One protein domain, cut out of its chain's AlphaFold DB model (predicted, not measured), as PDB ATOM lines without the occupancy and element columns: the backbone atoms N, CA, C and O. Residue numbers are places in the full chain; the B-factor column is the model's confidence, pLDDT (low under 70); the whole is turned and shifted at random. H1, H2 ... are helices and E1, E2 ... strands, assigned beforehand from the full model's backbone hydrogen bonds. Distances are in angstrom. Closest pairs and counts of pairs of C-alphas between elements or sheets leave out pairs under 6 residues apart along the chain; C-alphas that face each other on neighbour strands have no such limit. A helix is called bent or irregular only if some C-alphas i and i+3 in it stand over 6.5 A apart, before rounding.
ATOM      1  N   LYS A   2     238.914 233.810 254.360       68.38
ATOM      2  CA  LYS A   2     239.723 234.940 254.891       68.38
ATOM      3  C   LYS A   2     238.963 236.264 255.128       68.38
ATOM      4  O   LYS A   2     239.226 236.934 256.117       68.38
ATOM      5  N   LYS A   3     237.989 236.620 254.277       65.94
ATOM      6  CA  LYS A   3     237.186 237.854 254.442       65.94
ATOM      7  C   LYS A   3     236.264 237.841 255.671       65.94
ATOM      8  O   LYS A   3     236.092 238.875 256.298       65.94
ATOM      9  N   ILE A   4     235.710 236.682 256.035       75.19
ATOM     10  CA  ILE A   4     234.792 236.551 257.182       75.19
ATOM     11  C   ILE A   4     235.567 236.686 258.500       75.19
ATOM     12  O   ILE A   4     235.127 237.369 259.418       75.19
ATOM     13  N   MET A   5     236.767 236.106 258.560       73.62
ATOM     14  CA  MET A   5     237.644 236.192 259.729       73.62
ATOM     15  C   MET A   5     238.121 237.631 259.997       73.62
ATOM     16  O   MET A   5     238.161 238.050 261.149       73.62
ATOM     17  N   LEU A   6     238.411 238.414 258.951       78.44
ATOM     18  CA  LEU A   6     238.812 239.819 259.098       78.44
ATOM     19  C   LEU A   6     237.681 240.689 259.679       78.44
ATOM     20  O   LEU A   6     237.934 241.538 260.526       78.44
ATOM     21  N   ILE A   7     236.434 240.447 259.261       79.62
ATOM     22  CA  ILE A   7     235.259 241.173 259.766       79.62
ATOM     23  C   ILE A   7     235.031 240.867 261.252       79.62
ATOM     24  O   ILE A   7     234.801 241.786 262.032       79.62
ATOM     25  N   LEU A   8     235.155 239.602 261.663       77.62
ATOM     26  CA  LEU A   8     234.968 239.205 263.063       77.62
ATOM     27  C   LEU A   8     236.014 239.831 263.998       77.62
ATOM     28  O   LEU A   8     235.662 240.290 265.083       77.62
ATOM     29  N   VAL A   9     237.276 239.914 263.565       78.38
ATOM     30  CA  VAL A   9     238.344 240.570 264.342       78.38
ATOM     31  C   VAL A   9     238.086 242.073 264.479       78.38
ATOM     32  O   VAL A   9     238.259 242.623 265.566       78.38
ATOM     33  N   LEU A  10     237.623 242.736 263.415       80.44
ATOM     34  CA  LEU A  10     237.324 244.169 263.453       80.44
ATOM     35  C   LEU A  10     236.159 244.482 264.406       80.44
ATOM     36  O   LEU A  10     236.238 245.423 265.191       80.44
ATOM     37  N   VAL A  11     235.102 243.665 264.378       79.69
ATOM     38  CA  VAL A  11     233.938 243.807 265.271       79.69
ATOM     39  C   VAL A  11     234.338 243.589 266.730       79.69
ATOM     40  O   VAL A  11     233.932 244.368 267.589       79.69
ATOM     41  N   ALA A  12     235.176 242.588 267.012       78.56
ATOM     42  CA  ALA A  12     235.696 242.357 268.357       78.56
ATOM     43  C   ALA A  12     236.534 243.545 268.857       78.56
ATOM     44  O   ALA A  12     236.363 243.980 269.993       78.56
ATOM     45  N   PHE A  13     237.384 244.124 268.003       80.69
ATOM     46  CA  PHE A  13     238.205 245.278 268.371       80.69
ATOM     47  C   PHE A  13     237.360 246.529 268.650       80.69
ATOM     48  O   PHE A  13     237.597 247.226 269.631       80.69
ATOM     49  N   VAL A  14     236.329 246.786 267.837       77.62
ATOM     50  CA  VAL A  14     235.393 247.902 268.047       77.62
ATOM     51  C   VAL A  14     234.563 247.701 269.317       77.62
ATOM     52  O   VAL A  14     234.376 248.652 270.070       77.62
ATOM     53  N   ALA A  15     234.111 246.477 269.600       74.81
ATOM     54  CA  ALA A  15     233.378 246.165 270.827       74.81
ATOM     55  C   ALA A  15     234.251 246.358 272.079       74.81
ATOM     56  O   ALA A  15     233.811 246.986 273.038       74.81
ATOM     57  N   VAL A  16     235.506 245.896 272.052       74.56
ATOM     58  CA  VAL A  16     236.465 246.124 273.145       74.56
ATOM     59  C   VAL A  16     236.754 247.616 273.306       74.56
ATOM     60  O   VAL A  16     236.695 248.124 274.421       74.56
ATOM     61  N   ALA A  17     236.988 248.342 272.210       69.06
ATOM     62  CA  ALA A  17     237.210 249.784 272.254       69.06
ATOM     63  C   ALA A  17     236.000 250.542 272.824       69.06
ATOM     64  O   ALA A  17     236.190 251.466 273.607       69.06
ATOM     65  N   LEU A  18     234.770 250.133 272.491       65.62
ATOM     66  CA  LEU A  18     233.536 250.716 273.027       65.62
ATOM     67  C   LEU A  18     233.355 250.441 274.521       65.62
ATOM     68  O   LEU A  18     232.989 251.357 275.250       65.62
ATOM     69  N   VAL A  19     233.643 249.225 274.989       65.56
ATOM     70  CA  VAL A  19     233.591 248.889 276.423       65.56
ATOM     71  C   VAL A  19     234.642 249.686 277.199       65.56
ATOM     72  O   VAL A  19     234.336 250.253 278.247       65.56
ATOM     73  N   VAL A  20     235.856 249.819 276.654       60.88
ATOM     74  CA  VAL A  20     236.913 250.658 277.239       60.88
ATOM     75  C   VAL A  20     236.494 252.133 277.252       60.88
ATOM     76  O   VAL A  20     236.635 252.793 278.277       60.88
ATOM     77  N   PHE A  21     235.897 252.650 276.173       55.66
ATOM     78  CA  PHE A  21     235.406 254.033 276.116       55.66
ATOM     79  C   PHE A  21     234.240 254.301 277.075       55.66
ATOM     80  O   PHE A  21     234.173 255.374 277.673       55.66
ATOM     81  N   GLN A  22     233.327 253.343 277.245       54.19
ATOM     82  CA  GLN A  22     232.224 253.454 278.201       54.19
ATOM     83  C   GLN A  22     232.729 253.424 279.643       54.19
ATOM     84  O   GLN A  22     232.226 254.179 280.467       54.19
ATOM     85  N   SER A  23     233.773 252.645 279.928       50.72
ATOM     86  CA  SER A  23     234.403 252.632 281.250       50.72
ATOM     87  C   SER A  23     235.154 253.933 281.580       50.72
ATOM     88  O   SER A  23     235.352 254.225 282.753       50.72
ATOM     89  N   ILE A  24     235.549 254.731 280.577       50.94
ATOM     90  CA  ILE A  24     236.200 256.044 280.768       50.94
ATOM     91  C   ILE A  24     235.172 257.159 281.037       50.94
ATOM     92  O   ILE A  24     235.507 258.182 281.636       50.94
ATOM     93  N   LYS A  25     233.897 256.953 280.683       45.59
ATOM     94  CA  LYS A  25     232.769 257.818 281.070       45.59
ATOM     95  C   LYS A  25     232.262 257.495 282.482       45.59
ATOM     96  O   LYS A  25     231.060 257.463 282.723       45.59
ATOM     97  N   GLN A  26     233.171 257.246 283.424       47.19
ATOM     98  CA  GLN A  26     232.791 257.245 284.829       47.19
ATOM     99  C   GLN A  26     232.388 258.680 285.177       47.19
ATOM    100  O   GLN A  26     233.196 259.608 285.154       47.19
ATOM    101  N   ASP A  27     231.080 258.852 285.302       50.34
ATOM    102  CA  ASP A  27     230.415 260.138 285.287       50.34
ATOM    103  C   ASP A  27     230.801 260.949 286.526       50.34
ATOM    104  O   ASP A  27     230.788 260.447 287.653       50.34
ATOM    105  N   THR A  28     231.095 262.235 286.331       58.62
ATOM    106  CA  THR A  28     231.272 263.196 287.435       58.62
ATOM    107  C   THR A  28     229.994 263.380 288.267       58.62
ATOM    108  O   THR A  28     230.005 264.128 289.242       58.62
ATOM    109  N   ASP A  29     228.899 262.707 287.901       66.19
ATOM    110  CA  ASP A  29     227.607 262.701 288.595       66.19
ATOM    111  C   ASP A  29     227.675 262.183 290.039       66.19
ATOM    112  O   ASP A  29     226.765 262.441 290.823       66.19
ATOM    113  N   ASN A  30     228.765 261.520 290.435       88.25
ATOM    114  CA  ASN A  30     228.967 261.105 291.826       88.25
ATOM    115  C   ASN A  30     229.454 262.240 292.750       88.25
ATOM    116  O   ASN A  30     229.474 262.054 293.968       88.25
ATOM    117  N   VAL A  31     229.854 263.395 292.203       96.56
ATOM    118  CA  VAL A  31     230.288 264.553 292.998       96.56
ATOM    119  C   VAL A  31     229.071 265.369 293.426       96.56
ATOM    120  O   VAL A  31     228.406 266.013 292.612       96.56
ATOM    121  N   ILE A  32     228.803 265.393 294.729       96.81
ATOM    122  CA  ILE A  32     227.730 266.175 295.337       96.81
ATOM    123  C   ILE A  32     228.223 267.607 295.543       96.81
ATOM    124  O   ILE A  32     229.158 267.849 296.307       96.81
ATOM    125  N   LYS A  33     227.554 268.564 294.898       97.06
ATOM    126  CA  LYS A  33     227.787 269.998 295.092       97.06
ATOM    127  C   LYS A  33     226.819 270.563 296.125       97.06
ATOM    128  O   LYS A  33     225.608 270.412 295.974       97.06
ATOM    129  N   THR A  34     227.334 271.266 297.128       97.12
ATOM    130  CA  THR A  34     226.519 271.982 298.121       97.12
ATOM    131  C   THR A  34     227.016 273.414 298.282       97.12
ATOM    132  O   THR A  34     228.163 273.627 298.664       97.12
ATOM    133  N   ASN A  35     226.143 274.395 298.046       96.44
ATOM    134  CA  ASN A  35     226.435 275.802 298.323       96.44
ATOM    135  C   ASN A  35     226.044 276.148 299.764       96.44
ATOM    136  O   ASN A  35     224.965 275.777 300.235       96.44
ATOM    137  N   LYS A  36     226.921 276.865 300.459       94.88
ATOM    138  CA  LYS A  36     226.732 277.366 301.820       94.88
ATOM    139  C   LYS A  36     226.791 278.890 301.790       94.88
ATOM    140  O   LYS A  36     227.825 279.481 302.081       94.88
ATOM    141  N   GLU A  37     225.672 279.514 301.426       92.12
ATOM    142  CA  GLU A  37     225.573 280.969 301.212       92.12
ATOM    143  C   GLU A  37     226.031 281.787 302.430       92.12
ATOM    144  O   GLU A  37     226.812 282.726 302.281       92.12
ATOM    145  N   ASP A  38     225.646 281.370 303.641       92.06
ATOM    146  CA  ASP A  38     226.033 282.040 304.894       92.06
ATOM    147  C   ASP A  38     227.558 282.113 305.085       92.06
ATOM    148  O   ASP A  38     228.080 283.048 305.695       92.06
ATOM    149  N   TYR A  39     228.282 281.140 304.528       90.25
ATOM    150  CA  TYR A  39     229.736 281.041 304.612       90.25
ATOM    151  C   TYR A  39     230.436 281.438 303.311       90.25
ATOM    152  O   TYR A  39     231.660 281.566 303.311       90.25
ATOM    153  N   ARG A  40     229.681 281.710 302.236       93.44
ATOM    154  CA  ARG A  40     230.201 281.960 300.882       93.44
ATOM    155  C   ARG A  40     231.171 280.866 300.439       93.44
ATOM    156  O   ARG A  40     232.280 281.143 299.984       93.44
ATOM    157  N   GLU A  41     230.747 279.626 300.629       95.62
ATOM    158  CA  GLU A  41     231.536 278.424 300.381       95.62
ATOM    159  C   GLU A  41     230.769 277.467 299.471       95.62
ATOM    160  O   GLU A  41     229.547 277.315 299.579       95.62
ATOM    161  N   THR A  42     231.496 276.780 298.597       97.12
ATOM    162  CA  THR A  42     230.958 275.694 297.782       97.12
ATOM    163  C   THR A  42     231.745 274.426 298.071       97.12
ATOM    164  O   THR A  42     232.959 274.372 297.871       97.12
ATOM    165  N   HIS A  43     231.024 273.406 298.528       97.81
ATOM    166  CA  HIS A  43     231.540 272.082 298.854       97.81
ATOM    167  C   HIS A  43     231.309 271.123 297.689       97.81
ATOM    168  O   HIS A  43     230.206 271.067 297.135       97.81
ATOM    169  N   TYR A  44     232.330 270.339 297.368       98.06
ATOM    170  CA  TYR A  44     232.319 269.286 296.364       98.06
ATOM    171  C   TYR A  44     232.743 267.988 297.036       98.06
ATOM    172  O   TYR A  44     233.915 267.821 297.369       98.06
ATOM    173  N   SER A  45     231.801 267.064 297.225       97.69
ATOM    174  CA  SER A  45     232.058 265.853 298.003       97.69
ATOM    175  C   SER A  45     231.726 264.555 297.282       97.69
ATOM    176  O   SER A  45     230.818 264.486 296.456       97.69
ATOM    177  N   ILE A  46     232.462 263.501 297.631       96.81
ATOM    178  CA  ILE A  46     232.162 262.108 297.291       96.81
ATOM    179  C   ILE A  46     232.055 261.320 298.597       96.81
ATOM    180  O   ILE A  46     232.962 261.343 299.434       96.81
ATOM    181  N   LYS A  47     230.954 260.576 298.749       95.25
ATOM    182  CA  LYS A  47     230.692 259.731 299.919       95.25
ATOM    183  C   LYS A  47     230.883 258.252 299.590       95.25
ATOM    184  O   LYS A  47     230.252 257.723 298.679       95.25
ATOM    185  N   LEU A  48     231.703 257.571 300.387       91.88
ATOM    186  CA  LEU A  48     232.047 256.153 300.262       91.88
ATOM    187  C   LEU A  48     231.725 255.443 301.583       91.88
ATOM    188  O   LEU A  48     232.576 255.272 302.457       91.88
ATOM    189  N   GLY A  49     230.456 255.070 301.766       90.38
ATOM    190  CA  GLY A  49     229.976 254.526 303.038       90.38
ATOM    191  C   GLY A  49     230.083 255.559 304.167       90.38
ATOM    192  O   GLY A  49     229.371 256.565 304.154       90.38
ATOM    193  N   SER A  50     230.955 255.302 305.149       89.62
ATOM    194  CA  SER A  50     231.262 256.224 306.257       89.62
ATOM    195  C   SER A  50     232.395 257.215 305.954       89.62
ATOM    196  O   SER A  50     232.573 258.171 306.705       89.62
ATOM    197  N   CYS A  51     233.148 257.003 304.874       92.00
ATOM    198  CA  CYS A  51     234.219 257.890 304.426       92.00
ATOM    199  C   CYS A  51     233.637 258.996 303.534       92.00
ATOM    200  O   CYS A  51     232.746 258.752 302.717       92.00
ATOM    201  N   ASN A  52     234.126 260.217 303.716       95.06
ATOM    202  CA  ASN A  52     233.761 261.383 302.928       95.06
ATOM    203  C   ASN A  52     235.032 262.105 302.491       95.06
ATOM    204  O   ASN A  52     235.900 262.366 303.323       95.06
ATOM    205  N   ILE A  53     235.114 262.434 301.207       95.81
ATOM    206  CA  ILE A  53     236.143 263.303 300.638       95.81
ATOM    207  C   ILE A  53     235.428 264.577 300.210       95.81
ATOM    208  O   ILE A  53     234.510 264.494 299.402       95.81
ATOM    209  N   ASP A  54     235.825 265.722 300.750       96.75
ATOM    210  CA  ASP A  54     235.226 267.030 300.497       96.75
ATOM    211  C   ASP A  54     236.294 268.045 300.095       96.75
ATOM    212  O   ASP A  54     237.361 268.126 300.707       96.75
ATOM    213  N   PHE A  55     236.011 268.805 299.043       97.69
ATOM    214  CA  PHE A  55     236.811 269.946 298.628       97.69
ATOM    215  C   PHE A  55     235.946 271.194 298.767       97.69
ATOM    216  O   PHE A  55     234.859 271.271 298.192       97.69
ATOM    217  N   THR A  56     236.434 272.184 299.500       97.75
ATOM    218  CA  THR A  56     235.758 273.467 299.684       97.75
ATOM    219  C   THR A  56     236.459 274.539 298.866       97.75
ATOM    220  O   THR A  56     237.678 274.694 298.934       97.75
ATOM    221  N   THR A  57     235.677 275.292 298.103       97.00
ATOM    222  CA  THR A  57     236.105 276.533 297.448       97.00
ATOM    223  C   THR A  57     235.423 277.706 298.137       97.00
ATOM    224  O   THR A  57     234.294 277.576 298.619       97.00
ATOM    225  N   TYR A  58     236.105 278.843 298.198       93.75
ATOM    226  CA  TYR A  58     235.630 280.018 298.918       93.75
ATOM    227  C   TYR A  58     235.354 281.157 297.940       93.75
ATOM    228  O   TYR A  58     236.079 281.359 296.974       93.75
ATOM    229  N   GLN A  59     234.319 281.944 298.218       86.69
ATOM    230  CA  GLN A  59     233.994 283.174 297.486       86.69
ATOM    231  C   GLN A  59     234.270 284.431 298.332       86.69
ATOM    232  O   GLN A  59     233.943 285.552 297.936       86.69
ATOM    233  N   LYS A  60     234.851 284.268 299.528       83.12
ATOM    234  CA  LYS A  60     235.321 285.376 300.371       83.12
ATOM    235  C   LYS A  60     236.603 285.955 299.789       83.12
ATOM    236  O   LYS A  60     237.469 285.211 299.358       83.12
ATOM    237  N   GLU A  61     236.746 287.277 299.830       77.69
ATOM    238  CA  GLU A  61     237.846 287.992 299.168       77.69
ATOM    239  C   GLU A  61     239.242 287.498 299.579       77.69
ATOM    240  O   GLU A  61     240.105 287.361 298.717       77.69
ATOM    241  N   LEU A  62     239.440 287.161 300.859       81.88
ATOM    242  CA  LEU A  62     240.728 286.684 301.379       81.88
ATOM    243  C   LEU A  62     241.077 285.245 300.965       81.88
ATOM    244  O   LEU A  62     242.254 284.933 300.835       81.88
ATOM    245  N   ASP A  63     240.075 284.398 300.718       86.81
ATOM    246  CA  ASP A  63     240.255 282.962 300.456       86.81
ATOM    247  C   ASP A  63     239.822 282.565 299.037       86.81
ATOM    248  O   ASP A  63     239.750 281.383 298.713       86.81
ATOM    249  N   ARG A  64     239.516 283.535 298.165       88.19
ATOM    250  CA  ARG A  64     238.857 283.283 296.870       88.19
ATOM    251  C   ARG A  64     239.626 282.343 295.937       88.19
ATOM    252  O   ARG A  64     239.036 281.744 295.045       88.19
ATOM    253  N   ASP A  65     240.937 282.248 296.135       92.19
ATOM    254  CA  ASP A  65     241.854 281.454 295.316       92.19
ATOM    255  C   ASP A  65     242.306 280.160 296.028       92.19
ATOM    256  O   ASP A  65     243.261 279.509 295.590       92.19
ATOM    257  N   LEU A  66     241.630 279.781 297.122       95.75
ATOM    258  CA  LEU A  66     241.925 278.608 297.943       95.75
ATOM    259  C   LEU A  66     240.993 277.433 297.624       95.75
ATOM    260  O   LEU A  66     239.768 277.571 297.591       95.75
ATOM    261  N   ILE A  67     241.588 276.248 297.500       97.19
ATOM    262  CA  ILE A  67     240.891 274.963 297.598       97.19
ATOM    263  C   ILE A  67     241.273 274.320 298.934       97.19
ATOM    264  O   ILE A  67     242.441 274.030 299.172       97.19
ATOM    265  N   SER A  68     240.313 274.076 299.818       97.25
ATOM    266  CA  SER A  68     240.541 273.322 301.056       97.25
ATOM    267  C   SER A  68     240.134 271.867 300.859       97.25
ATOM    268  O   SER A  68     239.064 271.605 300.316       97.25
ATOM    269  N   ILE A  69     240.974 270.925 301.280       96.00
ATOM    270  CA  ILE A  69     240.714 269.489 301.191       96.00
ATOM    271  C   ILE A  69     240.451 268.955 302.595       96.00
ATOM    272  O   ILE A  69     241.252 269.131 303.512       96.00
ATOM    273  N   HIS A  70     239.332 268.259 302.750       94.25
ATOM    274  CA  HIS A  70     238.980 267.554 303.969       94.25
ATOM    275  C   HIS A  70     238.558 266.126 303.642       94.25
ATOM    276  O   HIS A  70     237.622 265.905 302.875       94.25
ATOM    277  N   ASP A  71     239.211 265.136 304.248       92.25
ATOM    278  CA  ASP A  71     238.797 263.746 304.107       92.25
ATOM    279  C   ASP A  71     238.745 263.010 305.449       92.25
ATOM    280  O   ASP A  71     239.608 263.176 306.310       92.25
ATOM    281  N   THR A  72     237.712 262.183 305.627       92.06
ATOM    282  CA  THR A  72     237.529 261.324 306.811       92.06
ATOM    283  C   THR A  72     237.995 259.887 306.557       92.06
ATOM    284  O   THR A  72     237.657 258.958 307.292       92.06
ATOM    285  N   CYS A  73     238.765 259.673 305.491       90.19
ATOM    286  CA  CYS A  73     239.062 258.367 304.924       90.19
ATOM    287  C   CYS A  73     240.418 257.857 305.430       90.19
ATOM    288  O   CYS A  73     241.328 257.579 304.647       90.19
ATOM    289  N   SER A  74     240.548 257.719 306.753       84.81
ATOM    290  CA  SER A  74     241.813 257.393 307.438       84.81
ATOM    291  C   SER A  74     242.419 256.040 307.047       84.81
ATOM    292  O   SER A  74     243.624 255.842 307.169       84.81
ATOM    293  N   ASN A  75     241.589 255.102 306.581       84.38
ATOM    294  CA  ASN A  75     242.006 253.747 306.201       84.38
ATOM    295  C   ASN A  75     242.287 253.598 304.697       84.38
ATOM    296  O   ASN A  75     242.510 252.485 304.227       84.38
ATOM    297  N   MET A  76     242.218 254.691 303.933       88.75
ATOM    298  CA  MET A  76     242.430 254.691 302.490       88.75
ATOM    299  C   MET A  76     243.786 255.319 302.166       88.75
ATOM    300  O   MET A  76     244.102 256.409 302.647       88.75
ATOM    301  N   PHE A  77     244.579 254.644 301.335       89.25
ATOM    302  CA  PHE A  77     245.863 255.165 300.862       89.25
ATOM    303  C   PHE A  77     245.662 256.333 299.897       89.25
ATOM    304  O   PHE A  77     244.614 256.434 299.249       89.25
ATOM    305  N   LEU A  78     246.664 257.210 299.764       90.75
ATOM    306  CA  LEU A  78     246.563 258.357 298.863       90.75
ATOM    307  C   LEU A  78     246.295 257.897 297.431       90.75
ATOM    308  O   LEU A  78     245.418 258.450 296.779       90.75
ATOM    309  N   GLU A  79     246.993 256.856 296.976       89.44
ATOM    310  CA  GLU A  79     246.819 256.272 295.640       89.44
ATOM    311  C   GLU A  79     245.352 255.918 295.337       89.44
ATOM    312  O   GLU A  79     244.848 256.211 294.255       89.44
ATOM    313  N   GLN A  80     244.634 255.374 296.322       91.19
ATOM    314  CA  GLN A  80     243.214 255.038 296.193       91.19
ATOM    315  C   GLN A  80     242.319 256.285 296.179       91.19
ATOM    316  O   GLN A  80     241.270 256.275 295.539       91.19
ATOM    317  N   LYS A  81     242.729 257.369 296.854       93.19
ATOM    318  CA  LYS A  81     242.006 258.652 296.877       93.19
ATOM    319  C   LYS A  81     242.146 259.437 295.569       93.19
ATOM    320  O   LYS A  81     241.260 260.230 295.253       93.19
ATOM    321  N   ILE A  82     243.215 259.218 294.793       94.94
ATOM    322  CA  ILE A  82     243.522 260.006 293.584       94.94
ATOM    323  C   ILE A  82     242.377 260.001 292.566       94.94
ATOM    324  O   ILE A  82     242.109 261.040 291.963       94.94
ATOM    325  N   SER A  83     241.675 258.881 292.361       94.69
ATOM    326  CA  SER A  83     240.530 258.849 291.438       94.69
ATOM    327  C   SER A  83     239.394 259.767 291.889       94.69
ATOM    328  O   SER A  83     238.882 260.536 291.081       94.69
ATOM    329  N   PHE A  84     239.067 259.768 293.179       95.62
ATOM    330  CA  PHE A  84     238.040 260.647 293.735       95.62
ATOM    331  C   PHE A  84     238.466 262.116 293.695       95.62
ATOM    332  O   PHE A  84     237.667 262.977 293.329       95.62
ATOM    333  N   PHE A  85     239.736 262.407 293.997       96.50
ATOM    334  CA  PHE A  85     240.279 263.764 293.881       96.50
ATOM    335  C   PHE A  85     240.188 264.258 292.437       96.50
ATOM    336  O   PHE A  85     239.785 265.393 292.202       96.50
ATOM    337  N   ARG A  86     240.496 263.398 291.458       97.12
ATOM    338  CA  ARG A  86     240.360 263.710 290.031       97.12
ATOM    339  C   ARG A  86     238.931 264.076 289.657       97.12
ATOM    340  O   ARG A  86     238.733 265.072 288.963       97.12
ATOM    341  N   ASP A  87     237.949 263.297 290.091       96.44
ATOM    342  CA  ASP A  87     236.548 263.539 289.744       96.44
ATOM    343  C   ASP A  87     236.024 264.833 290.378       96.44
ATOM    344  O   ASP A  87     235.355 265.627 289.708       96.44
ATOM    345  N   ILE A  88     236.412 265.105 291.627       97.62
ATOM    346  CA  ILE A  88     236.099 266.360 292.317       97.62
ATOM    347  C   ILE A  88     236.760 267.552 291.614       97.62
ATOM    348  O   ILE A  88     236.071 268.516 291.285       97.62
ATOM    349  N   LEU A  89     238.060 267.486 291.307       96.88
ATOM    350  CA  LEU A  89     238.783 268.560 290.613       96.88
ATOM    351  C   LEU A  89     238.211 268.840 289.219       96.88
ATOM    352  O   LEU A  89     238.013 269.999 288.858       96.88
ATOM    353  N   LYS A  90     237.862 267.795 288.451       96.19
ATOM    354  CA  LYS A  90     237.144 267.949 287.173       96.19
ATOM    355  C   LYS A  90     235.851 268.735 287.360       96.19
ATOM    356  O   LYS A  90     235.541 269.597 286.536       96.19
ATOM    357  N   ARG A  91     235.091 268.444 288.421       96.69
ATOM    358  CA  ARG A  91     233.840 269.150 288.703       96.69
ATOM    359  C   ARG A  91     234.080 270.598 289.131       96.69
ATOM    360  O   ARG A  91     233.394 271.475 288.610       96.69
ATOM    361  N   ILE A  92     235.060 270.850 290.000       95.94
ATOM    362  CA  ILE A  92     235.463 272.199 290.423       95.94
ATOM    363  C   ILE A  92     235.828 273.038 289.200       95.94
ATOM    364  O   ILE A  92     235.185 274.048 288.952       95.94
ATOM    365  N   PHE A  93     236.781 272.599 288.374       94.38
ATOM    366  CA  PHE A  93     237.243 273.396 287.230       94.38
ATOM    367  C   PHE A  93     236.196 273.558 286.119       94.38
ATOM    368  O   PHE A  93     236.281 274.496 285.324       94.38
ATOM    369  N   LYS A  94     235.198 272.668 286.055       94.25
ATOM    370  CA  LYS A  94     234.036 272.829 285.171       94.25
ATOM    371  C   LYS A  94     233.087 273.917 285.677       94.25
ATOM    372  O   LYS A  94     232.634 274.732 284.876       94.25
ATOM    373  N   ASP A  95     232.762 273.893 286.967       93.62
ATOM    374  CA  ASP A  95     231.782 274.794 287.575       93.62
ATOM    375  C   ASP A  95     232.365 276.196 287.826       93.62
ATOM    376  O   ASP A  95     231.686 277.191 287.593       93.62
ATOM    377  N   GLU A  96     233.629 276.266 288.238       89.75
ATOM    378  CA  GLU A  96     234.384 277.477 288.592       89.75
ATOM    379  C   GLU A  96     235.266 277.934 287.421       89.75
ATOM    380  O   GLU A  96     236.446 278.267 287.560       89.75
ATOM    381  N   LYS A  97     234.716 277.877 286.204       84.00
ATOM    382  CA  LYS A  97     235.473 278.195 284.994       84.00
ATOM    383  C   LYS A  97     235.944 279.652 285.029       84.00
ATOM    384  O   LYS A  97     235.133 280.573 285.018       84.00
ATOM    385  N   GLY A  98     237.261 279.846 284.971       78.38
ATOM    386  CA  GLY A  98     237.897 281.166 285.032       78.38
ATOM    387  C   GLY A  98     238.394 281.558 286.425       78.38
ATOM    388  O   GLY A  98     239.052 282.590 286.543       78.38
ATOM    389  N   SER A  99     238.140 280.741 287.452       84.00
ATOM    390  CA  SER A  99     238.750 280.911 288.771       84.00
ATOM    391  C   SER A  99     240.260 280.666 288.706       84.00
ATOM    392  O   SER A  99     240.731 279.779 287.991       84.00
ATOM    393  N   ASN A 100     241.024 281.470 289.447       89.38
ATOM    394  CA  ASN A 100     242.488 281.459 289.445       89.38
ATOM    395  C   ASN A 100     243.032 280.893 290.761       89.38
ATOM    396  O   ASN A 100     243.755 281.570 291.491       89.38
ATOM    397  N   PHE A 101     242.657 279.648 291.069       94.75
ATOM    398  CA  PHE A 101     243.123 278.978 292.278       94.75
ATOM    399  C   PHE A 101     244.653 278.957 292.323       94.75
ATOM    400  O   PHE A 101     245.308 278.439 291.417       94.75
ATOM    401  N   ASN A 102     245.215 279.521 293.388       96.06
ATOM    402  CA  ASN A 102     246.656 279.658 293.581       96.06
ATOM    403  C   ASN A 102     247.152 278.907 294.823       96.06
ATOM    404  O   ASN A 102     248.364 278.783 295.008       96.06
TER     405      ASN A 102
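What this domain is: This is residues 2 to 102 of the 216 residues of an uncharacterized protein of Deltaproteobacteria bacterium CG07_land_8_20_14_0_80_38_7 (UniProt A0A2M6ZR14). One long helix, H1, sticks out as an arm from a small body, in which a second helix, H2, packs slantwise over one face of a twisted sheet of four strands, E1 to E4. Residues 2 to 25 stand free as this arm and make much of the length; the body without them spans 35 by 23 by 21 A. The printed part has 101 residues, with two named helices and four named strands in the order H1 E1 E2 E3 E4 H2. The sheet's order is E1 - E2 - E3 - E4, all antiparallel, and the class is mixed, helices and strands. The whole is extended, with a radius of gyration of the C-alphas of 19.7 A and spans of 69 by 35 by 21 A.

Where its parts are: Find C-alpha 2 at (239.723, 234.940, 254.891); from there H1, residues 2 to 24, runs 33.6 A to C-alpha 24 at (236.200, 256.044, 280.768). Next come E1, residues 32 to 36, 13.0 A long, and E2, residues 41 to 48, 22.3 A long. E3, residues 51 to 58, is 22.8 A long, and E4, residues 66 to 71, is 16.4 A long. H2, residues 78 to 95, runs 24.8 A and ends with C-alpha 95 at (231.782, 274.794, 287.575). H2 is only just irregular, C-alphas 80 and 83 being 6.7 A apart, and it has a kink of 33 degrees near residue 85.

How they stand to each other: Look first at the twisted sheet, a meander, each strand the antiparallel neighbour of the one before. In the hairpin of E1 and E2, N 34 and O 43 are within hydrogen-bond range at 2.9 A. In the hairpin of E2 and E3, at 165 degrees, look at N 44 and O 55, 2.8 A. In the hairpin of E3 and E4, look at N 54 and O 70, 2.8 A. E1 and E4 are the edge strands. H2 is on one face of this sheet, giving two layers, a helix over a sheet, at a height over the sheet of 9.1 A. It lies over E2 and E3, and slantwise to the strands, at 37 degrees to E2 on the local plane. The closest C-alphas of E2 and H2 are those of Tyr 44 and Ile 88, 6.3 A. H1 is not on the sheet and is apart from H2. In H1 every O i to N i+4 pair is within hydrogen-bond range; in H2, 12 of 14 are.

The domain as a whole: The two C-alphas farthest apart are those of Lys 2 and Asp 38, 70.0 A. The printed part has no cut, and no link is long. The mean pLDDT of the printed part is 85.7; look for values under 70 at residues 2 to 3 and 17 to 29.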